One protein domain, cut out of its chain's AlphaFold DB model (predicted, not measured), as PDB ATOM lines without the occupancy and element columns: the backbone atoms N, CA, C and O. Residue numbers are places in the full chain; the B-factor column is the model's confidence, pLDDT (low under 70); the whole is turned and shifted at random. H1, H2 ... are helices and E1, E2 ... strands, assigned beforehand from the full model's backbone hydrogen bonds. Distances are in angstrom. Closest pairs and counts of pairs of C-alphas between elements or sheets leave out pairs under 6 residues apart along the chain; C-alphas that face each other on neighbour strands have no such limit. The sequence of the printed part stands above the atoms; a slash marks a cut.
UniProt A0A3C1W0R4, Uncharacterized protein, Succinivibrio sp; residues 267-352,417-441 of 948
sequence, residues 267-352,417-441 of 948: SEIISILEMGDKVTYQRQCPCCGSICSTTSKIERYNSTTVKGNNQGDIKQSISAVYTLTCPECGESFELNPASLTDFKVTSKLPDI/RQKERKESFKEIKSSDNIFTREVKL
ATOM      1  N   SER A 267       1.685 -48.263  65.941       58.38
ATOM      2  CA  SER A 267       2.377 -49.108  64.960       58.38
ATOM      3  C   SER A 267       1.501 -49.482  63.756       58.38
ATOM      4  O   SER A 267       2.022 -49.917  62.731       58.38
ATOM      5  N   GLU A 268       0.183 -49.271  63.850       72.19
ATOM      6  CA  GLU A 268      -0.783 -49.561  62.789       72.19
ATOM      7  C   GLU A 268      -0.472 -48.779  61.498       72.19
ATOM      8  O   GLU A 268      -0.401 -47.545  61.485       72.19
ATOM      9  N   ILE A 269      -0.318 -49.516  60.394       74.62
ATOM     10  CA  ILE A 269      -0.046 -48.962  59.065       74.62
ATOM     11  C   ILE A 269      -1.378 -48.767  58.333       74.62
ATOM     12  O   ILE A 269      -2.016 -49.738  57.932       74.62
ATOM     13  N   ILE A 270      -1.785 -47.513  58.132       75.88
ATOM     14  CA  ILE A 270      -3.095 -47.172  57.545       75.88
ATOM     15  C   ILE A 270      -3.056 -46.941  56.029       75.88
ATOM     16  O   ILE A 270      -4.094 -47.029  55.367       75.88
ATOM     17  N   SER A 271      -1.884 -46.628  55.466       83.00
ATOM     18  CA  SER A 271      -1.746 -46.275  54.050       83.00
ATOM     19  C   SER A 271      -0.374 -46.590  53.449       83.00
ATOM     20  O   SER A 271       0.638 -46.728  54.143       83.00
ATOM     21  N   ILE A 272      -0.342 -46.670  52.119       86.88
ATOM     22  CA  ILE A 272       0.877 -46.691  51.307       86.88
ATOM     23  C   ILE A 272       0.928 -45.478  50.373       86.88
ATOM     24  O   ILE A 272      -0.104 -44.994  49.899       86.88
ATOM     25  N   LEU A 273       2.145 -44.996  50.121       84.38
ATOM     26  CA  LEU A 273       2.453 -43.837  49.283       84.38
ATOM     27  C   LEU A 273       3.340 -44.285  48.113       84.38
ATOM     28  O   LEU A 273       4.489 -44.698  48.307       84.38
ATOM     29  N   GLU A 274       2.791 -44.194  46.907       87.06
ATOM     30  CA  GLU A 274       3.431 -44.515  45.627       87.06
ATOM     31  C   GLU A 274       3.521 -43.253  44.746       87.06
ATOM     32  O   GLU A 274       2.913 -42.223  45.046       87.06
ATOM     33  N   MET A 275       4.277 -43.317  43.647       79.50
ATOM     34  CA  MET A 275       4.203 -42.299  42.587       79.50
ATOM     35  C   MET A 275       2.903 -42.434  41.773       79.50
ATOM     36  O   MET A 275       2.266 -43.490  41.785       79.50
ATOM     37  N   GLY A 276       2.504 -41.359  41.086       71.06
ATOM     38  CA  GLY A 276       1.391 -41.373  40.128       71.06
ATOM     39  C   GLY A 276       1.654 -42.270  38.911       71.06
ATOM     40  O   GLY A 276       2.800 -42.603  38.605       71.06
ATOM     41  N   ASP A 277       0.587 -42.659  38.204       65.75
ATOM     42  CA  ASP A 277       0.688 -43.490  36.993       65.75
ATOM     43  C   ASP A 277       1.122 -42.652  35.769       65.75
ATOM     44  O   ASP A 277       1.662 -43.182  34.796       65.75
ATOM     45  N   LYS A 278       0.945 -41.326  35.845       60.41
ATOM     46  CA  LYS A 278       1.765 -40.337  35.130       60.41
ATOM     47  C   LYS A 278       2.813 -39.763  36.092       60.41
ATOM     48  O   LYS A 278       2.545 -39.645  37.285       60.41
ATOM     49  N   VAL A 279       3.978 -39.379  35.563       58.44
ATOM     50  CA  VAL A 279       5.086 -38.813  36.349       58.44
ATOM     51  C   VAL A 279       5.566 -37.495  35.736       58.44
ATOM     52  O   VAL A 279       6.445 -37.481  34.877       58.44
ATOM     53  N   THR A 280       5.052 -36.363  36.218       62.50
ATOM     54  CA  THR A 280       5.598 -35.022  35.944       62.50
ATOM     55  C   THR A 280       6.762 -34.675  36.883       62.50
ATOM     56  O   THR A 280       6.843 -33.565  37.410       62.50
ATOM     57  N   TYR A 281       7.681 -35.621  37.110       69.81
ATOM     58  CA  TYR A 281       8.981 -35.329  37.717       69.81
ATOM     59  C   TYR A 281      10.055 -35.313  36.634       69.81
ATOM     60  O   TYR A 281      10.350 -36.333  36.011       69.81
ATOM     61  N   GLN A 282      10.632 -34.137  36.420       74.44
ATOM     62  CA  GLN A 282      11.776 -33.927  35.546       74.44
ATOM     63  C   GLN A 282      12.924 -33.399  36.394       74.44
ATOM     64  O   GLN A 282      12.763 -32.421  37.120       74.44
ATOM     65  N   ARG A 283      14.091 -34.032  36.285       78.38
ATOM     66  CA  ARG A 283      15.320 -33.595  36.950       78.38
ATOM     67  C   ARG A 283      16.434 -33.480  35.930       78.38
ATOM     68  O   ARG A 283      16.648 -34.412  35.159       78.38
ATOM     69  N   GLN A 284      17.189 -32.389  35.963       82.19
ATOM     70  CA  GLN A 284      18.402 -32.302  35.161       82.19
ATOM     71  C   GLN A 284      19.529 -33.109  35.832       82.19
ATOM     72  O   GLN A 284      19.754 -33.007  37.040       82.19
ATOM     73  N   CYS A 285      20.215 -33.950  35.060       81.06
ATOM     74  CA  CYS A 285      21.267 -34.834  35.549       81.06
ATOM     75  C   CYS A 285      22.481 -34.027  36.049       81.06
ATOM     76  O   CYS A 285      23.109 -33.345  35.236       81.06
ATOM     77  N   PRO A 286      22.900 -34.150  37.326       77.50
ATOM     78  CA  PRO A 286      24.094 -33.471  37.842       77.50
ATOM     79  C   PRO A 286      25.419 -33.853  37.161       77.50
ATOM     80  O   PRO A 286      26.409 -33.156  37.355       77.50
ATOM     81  N   CYS A 287      25.461 -34.961  36.410       81.69
ATOM     82  CA  CYS A 287      26.662 -35.446  35.726       81.69
ATOM     83  C   CYS A 287      26.803 -34.892  34.294       81.69
ATOM     84  O   CYS A 287      27.876 -34.413  33.938       81.69
ATOM     85  N   CYS A 288      25.742 -34.948  33.480       83.56
ATOM     86  CA  CYS A 288      25.796 -34.599  32.049       83.56
ATOM     87  C   CYS A 288      24.811 -33.503  31.605       83.56
ATOM     88  O   CYS A 288      24.887 -33.046  30.469       83.56
ATOM     89  N   GLY A 289      23.905 -33.049  32.475       79.19
ATOM     90  CA  GLY A 289      22.982 -31.958  32.161       79.19
ATOM     91  C   GLY A 289      21.740 -32.335  31.343       79.19
ATOM     92  O   GLY A 289      21.005 -31.430  30.955       79.19
ATOM     93  N   SER A 290      21.448 -33.613  31.097       81.50
ATOM     94  CA  SER A 290      20.220 -34.035  30.401       81.50
ATOM     95  C   SER A 290      19.016 -34.224  31.324       81.50
ATOM     96  O   SER A 290      19.157 -34.457  32.528       81.50
ATOM     97  N   ILE A 291      17.806 -34.103  30.770       80.19
ATOM     98  CA  ILE A 291      16.557 -34.213  31.536       80.19
ATOM     99  C   ILE A 291      16.192 -35.688  31.723       80.19
ATOM    100  O   ILE A 291      15.933 -36.417  30.770       80.19
ATOM    101  N   CYS A 292      16.141 -36.112  32.981       76.44
ATOM    102  CA  CYS A 292      15.772 -37.454  33.405       76.44
ATOM    103  C   CYS A 292      14.307 -37.461  33.869       76.44
ATOM    104  O   CYS A 292      13.921 -36.634  34.698       76.44
ATOM    105  N   SER A 293      13.504 -38.393  33.347       66.31
ATOM    106  CA  SER A 293      12.045 -38.453  33.563       66.31
ATOM    107  C   SER A 293      11.484 -39.864  33.797       66.31
ATOM    108  O   SER A 293      10.281 -40.022  33.993       66.31
ATOM    109  N   THR A 294      12.324 -40.905  33.782       59.75
ATOM    110  CA  THR A 294      11.894 -42.309  33.876       59.75
ATOM    111  C   THR A 294      12.410 -42.994  35.143       59.75
ATOM    112  O   THR A 294      13.602 -43.009  35.446       59.75
ATOM    113  N   THR A 295      11.492 -43.610  35.888       61.59
ATOM    114  CA  THR A 295      11.788 -44.486  37.032       61.59
ATOM    115  C   THR A 295      11.646 -45.948  36.626       61.59
ATOM    116  O   THR A 295      10.685 -46.304  35.946       61.59
ATOM    117  N   SER A 296      12.556 -46.813  37.078       59.44
ATOM    118  CA  SER A 296      12.579 -48.233  36.679       59.44
ATOM    119  C   SER A 296      12.326 -49.219  37.823       59.44
ATOM    120  O   SER A 296      11.985 -50.377  37.573       59.44
ATOM    121  N   LYS A 297      12.521 -48.804  39.083       78.25
ATOM    122  CA  LYS A 297      12.589 -49.730  40.223       78.25
ATOM    123  C   LYS A 297      12.308 -49.036  41.558       78.25
ATOM    124  O   LYS A 297      12.843 -47.963  41.816       78.25
ATOM    125  N   ILE A 298      11.541 -49.691  42.435       81.38
ATOM    126  CA  ILE A 298      11.482 -49.336  43.865       81.38
ATOM    127  C   ILE A 298      12.760 -49.846  44.534       81.38
ATOM    128  O   ILE A 298      13.043 -51.047  44.516       81.38
ATOM    129  N   GLU A 299      13.512 -48.934  45.137       81.50
ATOM    130  CA  GLU A 299      14.778 -49.211  45.808       81.50
ATOM    131  C   GLU A 299      14.566 -49.660  47.257       81.50
ATOM    132  O   GLU A 299      15.123 -50.670  47.692       81.50
ATOM    133  N   ARG A 300      13.729 -48.922  48.001       82.25
ATOM    134  CA  ARG A 300      13.485 -49.141  49.433       82.25
ATOM    135  C   ARG A 300      12.134 -48.602  49.898       82.25
ATOM    136  O   ARG A 300      11.538 -47.742  49.256       82.25
ATOM    137  N   TYR A 301      11.691 -49.100  51.049       82.62
ATOM    138  CA  TYR A 301      10.440 -48.734  51.712       82.62
ATOM    139  C   TYR A 301      10.758 -47.991  53.016       82.62
ATOM    140  O   TYR A 301      11.423 -48.525  53.914       82.62
ATOM    141  N   ASN A 302      10.298 -46.751  53.139       81.69
ATOM    142  CA  ASN A 302      10.390 -45.977  54.377       81.69
ATOM    143  C   ASN A 302       9.054 -46.064  55.124       81.69
ATOM    144  O   ASN A 302       8.009 -46.156  54.488       81.69
ATOM    145  N   SER A 303       9.079 -46.024  56.456       82.12
ATOM    146  CA  SER A 303       7.875 -45.731  57.238       82.12
ATOM    147  C   SER A 303       7.865 -44.248  57.592       82.12
ATOM    148  O   SER A 303       8.918 -43.666  57.866       82.12
ATOM    149  N   THR A 304       6.690 -43.632  57.553       83.06
ATOM    150  CA  THR A 304       6.493 -42.218  57.869       83.06
ATOM    151  C   THR A 304       5.303 -42.098  58.811       83.06
ATOM    152  O   THR A 304       4.228 -42.631  58.555       83.06
ATOM    153  N   THR A 305       5.503 -41.410  59.927       81.12
ATOM    154  CA  THR A 305       4.503 -41.208  60.968       81.12
ATOM    155  C   THR A 305       3.493 -40.159  60.519       81.12
ATOM    156  O   THR A 305       3.848 -39.000  60.271       81.12
ATOM    157  N   VAL A 306       2.233 -40.571  60.411       81.19
ATOM    158  CA  VAL A 306       1.101 -39.792  59.903       81.19
ATOM    159  C   VAL A 306       0.063 -39.534  60.990       81.19
ATOM    160  O   VAL A 306      -0.016 -40.242  61.993       81.19
ATOM    161  N   LYS A 307      -0.738 -38.488  60.782       73.56
ATOM    162  CA  LYS A 307      -1.918 -38.191  61.595       73.56
ATOM    163  C   LYS A 307      -3.005 -39.225  61.271       73.56
ATOM    164  O   LYS A 307      -3.270 -39.471  60.096       73.56
ATOM    165  N   GLY A 308      -3.602 -39.821  62.298       63.59
ATOM    166  CA  GLY A 308      -4.783 -40.676  62.170       63.59
ATOM    167  C   GLY A 308      -6.075 -39.867  62.005       63.59
ATOM    168  O   GLY A 308      -6.051 -38.656  61.789       63.59
ATOM    169  N   ASN A 309      -7.225 -40.529  62.140       51.31
ATOM    170  CA  ASN A 309      -8.526 -39.910  61.844       51.31
ATOM    171  C   ASN A 309      -8.981 -38.870  62.894       51.31
ATOM    172  O   ASN A 309      -9.825 -38.033  62.587       51.31
ATOM    173  N   ASN A 310      -8.418 -38.897  64.110       47.78
ATOM    174  CA  ASN A 310      -8.776 -38.003  65.225       47.78
ATOM    175  C   ASN A 310      -7.637 -37.021  65.568       47.78
ATOM    176  O   ASN A 310      -6.476 -37.230  65.200       47.78
ATOM    177  N   GLN A 311      -7.925 -35.939  66.301       44.25
ATOM    178  CA  GLN A 311      -6.938 -34.890  66.571       44.25
ATOM    179  C   GLN A 311      -5.893 -35.338  67.605       44.25
ATOM    180  O   GLN A 311      -6.121 -35.314  68.813       44.25
ATOM    181  N   GLY A 312      -4.710 -35.703  67.104       50.38
ATOM    182  CA  GLY A 312      -3.598 -36.227  67.900       50.38
ATOM    183  C   GLY A 312      -3.403 -37.736  67.765       50.38
ATOM    184  O   GLY A 312      -2.399 -38.236  68.248       50.38
ATOM    185  N   ASP A 313      -4.303 -38.452  67.082       63.94
ATOM    186  CA  ASP A 313      -4.085 -39.860  66.738       63.94
ATOM    187  C   ASP A 313      -2.886 -40.010  65.787       63.94
ATOM    188  O   ASP A 313      -2.667 -39.162  64.914       63.94
ATOM    189  N   ILE A 314      -2.109 -41.077  65.960       71.75
ATOM    190  CA  ILE A 314      -0.845 -41.308  65.254       71.75
ATOM    191  C   ILE A 314      -0.848 -42.712  64.664       71.75
ATOM    192  O   ILE A 314      -1.189 -43.677  65.344       71.75
ATOM    193  N   LYS A 315      -0.456 -42.809  63.395       79.00
ATOM    194  CA  LYS A 315      -0.385 -44.049  62.616       79.00
ATOM    195  C   LYS A 315       0.863 -44.038  61.733       79.00
ATOM    196  O   LYS A 315       1.557 -43.022  61.648       79.00
ATOM    197  N   GLN A 316       1.144 -45.137  61.041       82.62
ATOM    198  CA  GLN A 316       2.207 -45.190  60.034       82.62
ATOM    199  C   GLN A 316       1.644 -45.225  58.609       82.62
ATOM    200  O   GLN A 316       0.591 -45.803  58.341       82.62
ATOM    201  N   SER A 317       2.387 -44.633  57.678       84.38
ATOM    202  CA  SER A 317       2.286 -44.904  56.246       84.38
ATOM    203  C   SER A 317       3.599 -45.505  55.743       84.38
ATOM    204  O   SER A 317       4.666 -45.256  56.315       84.38
ATOM    205  N   ILE A 318       3.549 -46.303  54.673       85.81
ATOM    206  CA  ILE A 318       4.760 -46.801  53.999       85.81
ATOM    207  C   ILE A 318       4.948 -46.069  52.674       85.81
ATOM    208  O   ILE A 318       4.126 -46.188  51.769       85.81
ATOM    209  N   SER A 319       6.064 -45.353  52.539       85.81
ATOM    210  CA  SER A 319       6.447 -44.650  51.313       85.81
ATOM    211  C   SER A 319       7.497 -45.418  50.511       85.81
ATOM    212  O   SER A 319       8.536 -45.832  51.036       85.81
ATOM    213  N   ALA A 320       7.230 -45.597  49.217       85.62
ATOM    214  CA  ALA A 320       8.191 -46.149  48.270       85.62
ATOM    215  C   ALA A 320       9.212 -45.078  47.836       85.62
ATOM    216  O   ALA A 320       8.857 -43.937  47.543       85.62
ATOM    217  N   VAL A 321      10.492 -45.456  47.790       83.56
ATOM    218  CA  VAL A 321      11.587 -44.668  47.200       83.56
ATOM    219  C   VAL A 321      12.018 -45.356  45.913       83.56
ATOM    220  O   VAL A 321      12.215 -46.574  45.906       83.56
ATOM    221  N   TYR A 322      12.172 -44.590  44.840       84.19
ATOM    222  CA  TYR A 322      12.425 -45.101  43.495       84.19
ATOM    223  C   TYR A 322      13.837 -44.729  43.041       84.19
ATOM    224  O   TYR A 322      14.328 -43.657  43.387       84.19
ATOM    225  N   THR A 323      14.476 -45.580  42.241       82.56
ATOM    226  CA  THR A 323      15.702 -45.205  41.525       82.56
ATOM    227  C   THR A 323      15.329 -44.622  40.158       82.56
ATOM    228  O   THR A 323      14.564 -45.228  39.398       82.56
ATOM    229  N   LEU A 324      15.884 -43.451  39.847       79.19
ATOM    230  CA  LEU A 324      15.776 -42.757  38.564       79.19
ATOM    231  C   LEU A 324      17.162 -42.746  37.905       79.19
ATOM    232  O   LEU A 324      18.119 -42.242  38.492       79.19
ATOM    233  N   THR A 325      17.280 -43.315  36.706       80.56
ATOM    234  CA  THR A 325      18.560 -43.493  36.000       80.56
ATOM    235  C   THR A 325      18.639 -42.545  34.809       80.56
ATOM    236  O   THR A 325      17.698 -42.458  34.022       80.56
ATOM    237  N   CYS A 326      19.761 -41.844  34.659       81.62
ATOM    238  CA  CYS A 326      20.000 -40.967  33.521       81.62
ATOM    239  C   CYS A 326      20.089 -41.779  32.215       81.62
ATOM    240  O   CYS A 326      20.927 -42.681  32.133       81.62
ATOM    241  N   PRO A 327      19.288 -41.455  31.180       79.19
ATOM    242  CA  PRO A 327      19.301 -42.195  29.919       79.19
ATOM    243  C   PRO A 327      20.581 -41.983  29.095       79.19
ATOM    244  O   PRO A 327      20.877 -42.804  28.236       79.19
ATOM    245  N   GLU A 328      21.339 -40.909  29.348       82.62
ATOM    246  CA  GLU A 328      22.548 -40.572  28.583       82.62
ATOM    247  C   GLU A 328      23.848 -41.041  29.249       82.62
ATOM    248  O   GLU A 328      24.691 -41.628  28.577       82.62
ATOM    249  N   CYS A 329      24.030 -40.806  30.557       87.38
ATOM    250  CA  CYS A 329      25.270 -41.172  31.262       87.38
ATOM    251  C   CYS A 329      25.142 -42.356  32.237       87.38
ATOM    252  O   CYS A 329      26.140 -42.755  32.831       87.38
ATOM    253  N   GLY A 330      23.943 -42.917  32.436       80.75
ATOM    254  CA  GLY A 330      23.704 -44.054  33.339       80.75
ATOM    255  C   GLY A 330      23.749 -43.740  34.844       80.75
ATOM    256  O   GLY A 330      23.371 -44.591  35.654       80.75
ATOM    257  N   GLU A 331      24.156 -42.530  35.237       82.25
ATOM    258  CA  GLU A 331      24.182 -42.098  36.639       82.25
ATOM    259  C   GLU A 331      22.776 -42.174  37.259       82.25
ATOM    260  O   GLU A 331      21.782 -41.835  36.612       82.25
ATOM    261  N   SER A 332      22.673 -42.661  38.498       78.00
ATOM    262  CA  SER A 332      21.393 -43.028  39.118       78.00
ATOM    263  C   SER A 332      21.160 -42.326  40.456       78.00
ATOM    264  O   SER A 332      22.061 -42.224  41.284       78.00
ATOM    265  N   PHE A 333      19.927 -41.865  40.677       78.00
ATOM    266  CA  PHE A 333      19.548 -40.990  41.787       78.00
ATOM    267  C   PHE A 333      18.325 -41.534  42.541       78.00
ATOM    268  O   PHE A 333      17.404 -42.077  41.928       78.00
ATOM    269  N   GLU A 334      18.283 -41.350  43.866       80.44
ATOM    270  CA  GLU A 334      17.071 -41.602  44.658       80.44
ATOM    271  C   GLU A 334      16.009 -40.531  44.368       80.44
ATOM    272  O   GLU A 334      16.242 -39.342  44.591       80.44
ATOM    273  N   LEU A 335      14.811 -40.962  43.972       76.81
ATOM    274  CA  LEU A 335      13.603 -40.145  43.947       76.81
ATOM    275  C   LEU A 335      12.733 -40.472  45.165       76.81
ATOM    276  O   LEU A 335      12.334 -41.619  45.394       76.81
ATOM    277  N   ASN A 336      12.467 -39.448  45.972       82.19
ATOM    278  CA  ASN A 336      11.806 -39.561  47.265       82.19
ATOM    279  C   ASN A 336      10.503 -38.739  47.287       82.19
ATOM    280  O   ASN A 336      10.523 -37.597  46.829       82.19
ATOM    281  N   PRO A 337       9.404 -39.227  47.896       77.81
ATOM    282  CA  PRO A 337       8.151 -38.465  47.983       77.81
ATOM    283  C   PRO A 337       8.251 -37.104  48.704       77.81
ATOM    284  O   PRO A 337       7.362 -36.266  48.560       77.81
ATOM    285  N   ALA A 338       9.340 -36.833  49.438       82.06
ATOM    286  CA  ALA A 338       9.642 -35.502  49.972       82.06
ATOM    287  C   ALA A 338       9.845 -34.416  48.889       82.06
ATOM    288  O   ALA A 338       9.616 -33.243  49.188       82.06
ATOM    289  N   SER A 339      10.240 -34.788  47.663       79.06
ATOM    290  CA  SER A 339      10.498 -33.866  46.540       79.06
ATOM    291  C   SER A 339       9.235 -33.283  45.888       79.06
ATOM    292  O   SER A 339       9.337 -32.334  45.116       79.06
ATOM    293  N   LEU A 340       8.059 -33.830  46.230       81.88
ATOM    294  CA  LEU A 340       6.745 -33.548  45.642       81.88
ATOM    295  C   LEU A 340       6.672 -33.810  44.125       81.88
ATOM    296  O   LEU A 340       6.901 -32.930  43.302       81.88
ATOM    297  N   THR A 341       6.291 -35.039  43.783       82.25
ATOM    298  CA  THR A 341       5.934 -35.491  42.427       82.25
ATOM    299  C   THR A 341       4.424 -35.712  42.326       82.25
ATOM    300  O   THR A 341       3.726 -35.610  43.335       82.25
ATOM    301  N   ASP A 342       3.920 -36.112  41.154       86.31
ATOM    302  CA  ASP A 342       2.644 -36.837  41.090       86.31
ATOM    303  C   ASP A 342       2.699 -38.040  42.040       86.31
ATOM    304  O   ASP A 342       3.704 -38.767  42.081       86.31
ATOM    305  N   PHE A 343       1.649 -38.234  42.835       86.50
ATOM    306  CA  PHE A 343       1.654 -39.191  43.940       86.50
ATOM    307  C   PHE A 343       0.310 -39.896  44.107       86.50
ATOM    308  O   PHE A 343      -0.743 -39.412  43.697       86.50
ATOM    309  N   LYS A 344       0.353 -41.078  44.716       87.62
ATOM    310  CA  LYS A 344      -0.773 -42.002  44.811       87.62
ATOM    311  C   LYS A 344      -0.851 -42.546  46.229       87.62
ATOM    312  O   LYS A 344       0.071 -43.207  46.703       87.62
ATOM    313  N   VAL A 345      -1.944 -42.231  46.917       86.19
ATOM    314  CA  VAL A 345      -2.202 -42.664  48.296       86.19
ATOM    315  C   VAL A 345      -3.219 -43.791  48.257       86.19
ATOM    316  O   VAL A 345      -4.323 -43.592  47.758       86.19
ATOM    317  N   THR A 346      -2.866 -44.962  48.779       86.06
ATOM    318  CA  THR A 346      -3.811 -46.073  48.957       86.06
ATOM    319  C   THR A 346      -3.956 -46.360  50.439       86.06
ATOM    320  O   THR A 346      -2.994 -46.777  51.082       86.06
ATOM    321  N   SER A 347      -5.148 -46.119  50.978       82.00
ATOM    322  CA  SER A 347      -5.483 -46.340  52.387       82.00
ATOM    323  C   SER A 347      -6.380 -47.562  52.545       82.00
ATOM    324  O   SER A 347      -7.248 -47.811  51.704       82.00
ATOM    325  N   LYS A 348      -6.214 -48.295  53.646       71.25
ATOM    326  CA  LYS A 348      -7.155 -49.347  54.049       71.25
ATOM    327  C   LYS A 348      -8.397 -48.691  54.661       71.25
ATOM    328  O   LYS A 348      -8.268 -47.809  55.511       71.25
ATOM    329  N   LEU A 349      -9.589 -49.080  54.216       60.41
ATOM    330  CA  LEU A 349     -10.838 -48.630  54.834       60.41
ATOM    331  C   LEU A 349     -11.126 -49.474  56.088       60.41
ATOM    332  O   LEU A 349     -10.862 -50.676  56.074       60.41
ATOM    333  N   PRO A 350     -11.667 -48.885  57.171       54.12
ATOM    334  CA  PRO A 350     -12.107 -49.656  58.327       54.12
ATOM    335  C   PRO A 350     -13.346 -50.486  57.969       54.12
ATOM    336  O   PRO A 350     -14.305 -49.965  57.396       54.12
ATOM    337  N   ASP A 351     -13.346 -51.766  58.342       48.00
ATOM    338  CA  ASP A 351     -14.451 -52.683  58.058       48.00
ATOM    339  C   ASP A 351     -15.736 -52.250  58.784       48.00
ATOM    340  O   ASP A 351     -15.879 -52.369  60.001       48.00
ATOM    341  N   ILE A 352     -16.715 -51.762  58.017       41.72
ATOM    342  CA  ILE A 352     -17.984 -51.224  58.546       41.72
ATOM    343  C   ILE A 352     -18.807 -52.307  59.280       41.72
ATOM    344  O   ILE A 352     -19.609 -51.989  60.160       41.72
ATOM    345  N   ARG A 417      13.971 -54.975  58.586       73.81
ATOM    346  CA  ARG A 417      12.929 -53.928  58.493       73.81
ATOM    347  C   ARG A 417      12.489 -53.614  57.061       73.81
ATOM    348  O   ARG A 417      11.321 -53.324  56.814       73.81
ATOM    349  N   GLN A 418      13.403 -53.694  56.091       79.06
ATOM    350  CA  GLN A 418      13.066 -53.567  54.666       79.06
ATOM    351  C   GLN A 418      12.274 -54.767  54.118       79.06
ATOM    352  O   GLN A 418      11.532 -54.603  53.151       79.06
ATOM    353  N   LYS A 419      12.401 -55.960  54.719       79.31
ATOM    354  CA  LYS A 419      11.560 -57.122  54.396       79.31
ATOM    355  C   LYS A 419      10.150 -56.931  54.957       79.31
ATOM    356  O   LYS A 419       9.197 -57.002  54.191       79.31
ATOM    357  N   GLU A 420      10.041 -56.593  56.241       79.06
ATOM    358  CA  GLU A 420       8.770 -56.375  56.953       79.06
ATOM    359  C   GLU A 420       7.913 -55.299  56.269       79.06
ATOM    360  O   GLU A 420       6.793 -55.572  55.846       79.06
ATOM    361  N   ARG A 421       8.475 -54.105  56.017       81.94
ATOM    362  CA  ARG A 421       7.767 -53.028  55.297       81.94
ATOM    363  C   ARG A 421       7.315 -53.442  53.892       81.94
ATOM    364  O   ARG A 421       6.250 -53.028  53.448       81.94
ATOM    365  N   LYS A 422       8.103 -54.258  53.186       85.00
ATOM    366  CA  LYS A 422       7.756 -54.777  51.852       85.00
ATOM    367  C   LYS A 422       6.658 -55.847  51.904       85.00
ATOM    368  O   LYS A 422       5.981 -56.066  50.902       85.00
ATOM    369  N   GLU A 423       6.485 -56.514  53.040       83.31
ATOM    370  CA  GLU A 423       5.411 -57.479  53.277       83.31
ATOM    371  C   GLU A 423       4.102 -56.739  53.599       83.31
ATOM    372  O   GLU A 423       3.139 -56.908  52.854       83.31
ATOM    373  N   SER A 424       4.097 -55.792  54.545       82.12
ATOM    374  CA  SER A 424       2.915 -54.957  54.837       82.12
ATOM    375  C   SER A 424       2.469 -54.087  53.650       82.12
ATOM    376  O   SER A 424       1.276 -53.928  53.402       82.12
ATOM    377  N   PHE A 425       3.407 -53.558  52.854       85.69
ATOM    378  CA  PHE A 425       3.084 -52.804  51.633       85.69
ATOM    379  C   PHE A 425       2.334 -53.660  50.599       85.69
ATOM    380  O   PHE A 425       1.430 -53.168  49.924       85.69
ATOM    381  N   LYS A 426       2.683 -54.950  50.479       85.00
ATOM    382  CA  LYS A 426       1.944 -55.893  49.628       85.00
ATOM    383  C   LYS A 426       0.565 -56.199  50.199       85.00
ATOM    384  O   LYS A 426      -0.390 -56.177  49.440       85.00
ATOM    385  N   GLU A 427       0.481 -56.464  51.502       83.19
ATOM    386  CA  GLU A 427      -0.761 -56.811  52.205       83.19
ATOM    387  C   GLU A 427      -1.840 -55.732  52.033       83.19
ATOM    388  O   GLU A 427      -2.981 -56.041  51.687       83.19
ATOM    389  N   ILE A 428      -1.471 -54.455  52.190       82.62
ATOM    390  CA  ILE A 428      -2.376 -53.326  51.935       82.62
ATOM    391  C   ILE A 428      -2.792 -53.309  50.460       82.62
ATOM    392  O   ILE A 428      -3.976 -53.201  50.158       82.62
ATOM    393  N   LYS A 429      -1.845 -53.489  49.530       83.62
ATOM    394  CA  LYS A 429      -2.110 -53.494  48.082       83.62
ATOM    395  C   LYS A 429      -2.911 -54.714  47.588       83.62
ATOM    396  O   LYS A 429      -3.394 -54.691  46.459       83.62
ATOM    397  N   SER A 430      -3.063 -55.751  48.413       81.06
ATOM    398  CA  SER A 430      -3.896 -56.936  48.165       81.06
ATOM    399  C   SER A 430      -5.082 -57.067  49.131       81.06
ATOM    400  O   SER A 430      -5.625 -58.159  49.263       81.06
ATOM    401  N   SER A 431      -5.450 -56.001  49.848       80.12
ATOM    402  CA  SER A 431      -6.634 -55.981  50.717       80.12
ATOM    403  C   SER A 431      -7.887 -55.634  49.907       80.12
ATOM    404  O   SER A 431      -7.855 -54.699  49.111       80.12
ATOM    405  N   ASP A 432      -9.004 -56.326  50.145       71.62
ATOM    406  CA  ASP A 432     -10.249 -56.116  49.382       71.62
ATOM    407  C   ASP A 432     -10.894 -54.735  49.636       71.62
ATOM    408  O   ASP A 432     -11.488 -54.141  48.739       71.62
ATOM    409  N   ASN A 433     -10.731 -54.187  50.848       73.25
ATOM    410  CA  ASN A 433     -11.297 -52.903  51.277       73.25
ATOM    411  C   ASN A 433     -10.258 -51.763  51.231       73.25
ATOM    412  O   ASN A 433      -9.845 -51.227  52.264       73.25
ATOM    413  N   ILE A 434      -9.831 -51.381  50.023       78.62
ATOM    414  CA  ILE A 434      -8.910 -50.252  49.788       78.62
ATOM    415  C   ILE A 434      -9.579 -49.039  49.136       78.62
ATOM    416  O   ILE A 434     -10.457 -49.159  48.284       78.62
ATOM    417  N   PHE A 435      -9.091 -47.850  49.490       80.00
ATOM    418  CA  PHE A 435      -9.393 -46.593  48.812       80.00
ATOM    419  C   PHE A 435      -8.104 -45.977  48.260       80.00
ATOM    420  O   PHE A 435      -7.211 -45.602  49.024       80.00
ATOM    421  N   THR A 436      -8.016 -45.840  46.936       83.06
ATOM    422  CA  THR A 436      -6.874 -45.224  46.245       83.06
ATOM    423  C   THR A 436      -7.238 -43.840  45.717       83.06
ATOM    424  O   THR A 436      -8.232 -43.672  45.012       83.06
ATOM    425  N   ARG A 437      -6.387 -42.851  46.003       82.88
ATOM    426  CA  ARG A 437      -6.446 -41.492  45.460       82.88
ATOM    427  C   ARG A 437      -5.134 -41.180  44.744       82.88
ATOM    428  O   ARG A 437      -4.098 -41.021  45.386       82.88
ATOM    429  N   GLU A 438      -5.186 -41.088  43.420       86.56
ATOM    430  CA  GLU A 438      -4.114 -40.476  42.633       86.56
ATOM    431  C   GLU A 438      -4.246 -38.946  42.702       86.56
ATOM    432  O   GLU A 438      -5.356 -38.410  42.689       86.56
ATOM    433  N   VAL A 439      -3.117 -38.250  42.790       85.12
ATOM    434  CA  VAL A 439      -3.017 -36.792  42.767       85.12
ATOM    435  C   VAL A 439      -1.968 -36.411  41.730       85.12
ATOM    436  O   VAL A 439      -0.784 -36.706  41.898       85.12
ATOM    437  N   LYS A 440      -2.416 -35.741  40.667       87.00
ATOM    438  CA  LYS A 440      -1.538 -35.123  39.674       87.00
ATOM    439  C   LYS A 440      -1.305 -33.668  40.049       87.00
ATOM    440  O   LYS A 440      -2.246 -32.973  40.428       87.00
ATOM    441  N   LEU A 441      -0.065 -33.205  39.956       85.38
ATOM    442  CA  LEU A 441       0.286 -31.822  40.260       85.38
ATOM    443  C   LEU A 441      -0.222 -30.879  39.166       85.38
ATOM    444  O   LEU A 441      -0.712 -29.805  39.499       85.38
TER     445      LEU A 441
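This is residues 267 to 352 and 417 to 441 of the 948 residues of an uncharacterized protein of Succinivibrio sp (UniProt A0A3C1W0R4). A strongly twisted sheet of six strands makes the body, with the helix H1 laid crosswise over one face of E1 and E2. The long hairpin of E2 and E3 runs through the sheet; E1, E5 and E6 follow one another beside the first part of E3, and short E4 pairs with its far end, where the loop of residues 276 to 294 also reaches out and folds back. The printed part has 111 residues, with one named helix and six named strands, which follow along the chain as E1, E2, E3, E4, E5, H1 and E6; the class is mixed, helices and strands, and in the branched sheet the neighbours E1 and E3 are parallel, while the neighbour pairs E1 and E5, E2 and E3, E3 and E4, and E5 and E6 are antiparallel. It is only just compact, close to loose, with a radius of gyration of the C-alphas of 15.7 A, and elongated, spanning 52 by 30 by 28 A.

E3, residues 314 to 325, is 35.2 A long. E2, residues 295 to 307, is 28.8 A long and bends by 73 degrees at residue 299. E1, residues 269 to 275, runs 18.3 A from C-alpha 269 at (-0.046, -48.962, 59.065). E4 is residues 332 to 335, and E5 is residues 343 to 348. H1, residues 417 to 429, runs 18.3 A from C-alpha 417 at (12.929, -53.928, 58.493). E6, residues 434 to 439, ends with C-alpha 439 at (-3.017, -36.792, 42.767).

E2, E3 and E4 form a meander, each strand the antiparallel neighbour of the one before, with hairpins E2 and E3, and E3 and E4. N 302 and O 319 are 2.9 A apart, and N 322 and O 335 are 3.0 A apart. E1 and E4 lie on one side of E3, E2 on the other side. E1 is parallel to E3 at 22 degrees, with N 273 and O 318 at 2.8 A. E5 is antiparallel to E1, with N 274 and O 344 at 2.9 A. The edge strand E6 is antiparallel to E5, with N 437 and O 345 at 2.8 A. H1 is on the sheet at a height over the sheet of 8.1 A, across the strands at 88 degrees to E1 on the local plane. It is over E1 and E2, and only just over E3, on which 3 of its C-alphas fall. The closest C-alphas of H1 and E2 are those of Arg 421 and Tyr 301, 6.2 A apart. In H1, 8 of 9 O i to N i+4 pairs are within hydrogen-bond range. E4 and E6 are apart.

The C-alphas of Cys 288 and Ile 352, the two farthest apart, are 53.8 A apart. Residues 353 to 416 are not printed; C-alphas 352 and 417 are 31.0 A apart across this cut. The link from E1 to E2, 19 residues, is long, and within it residues 283 to 284 pair antiparallel with 291 to 292. The mean pLDDT of the printed part is 76.8; 20 residues are under 70, among them 308 to 313 and 349 to 352.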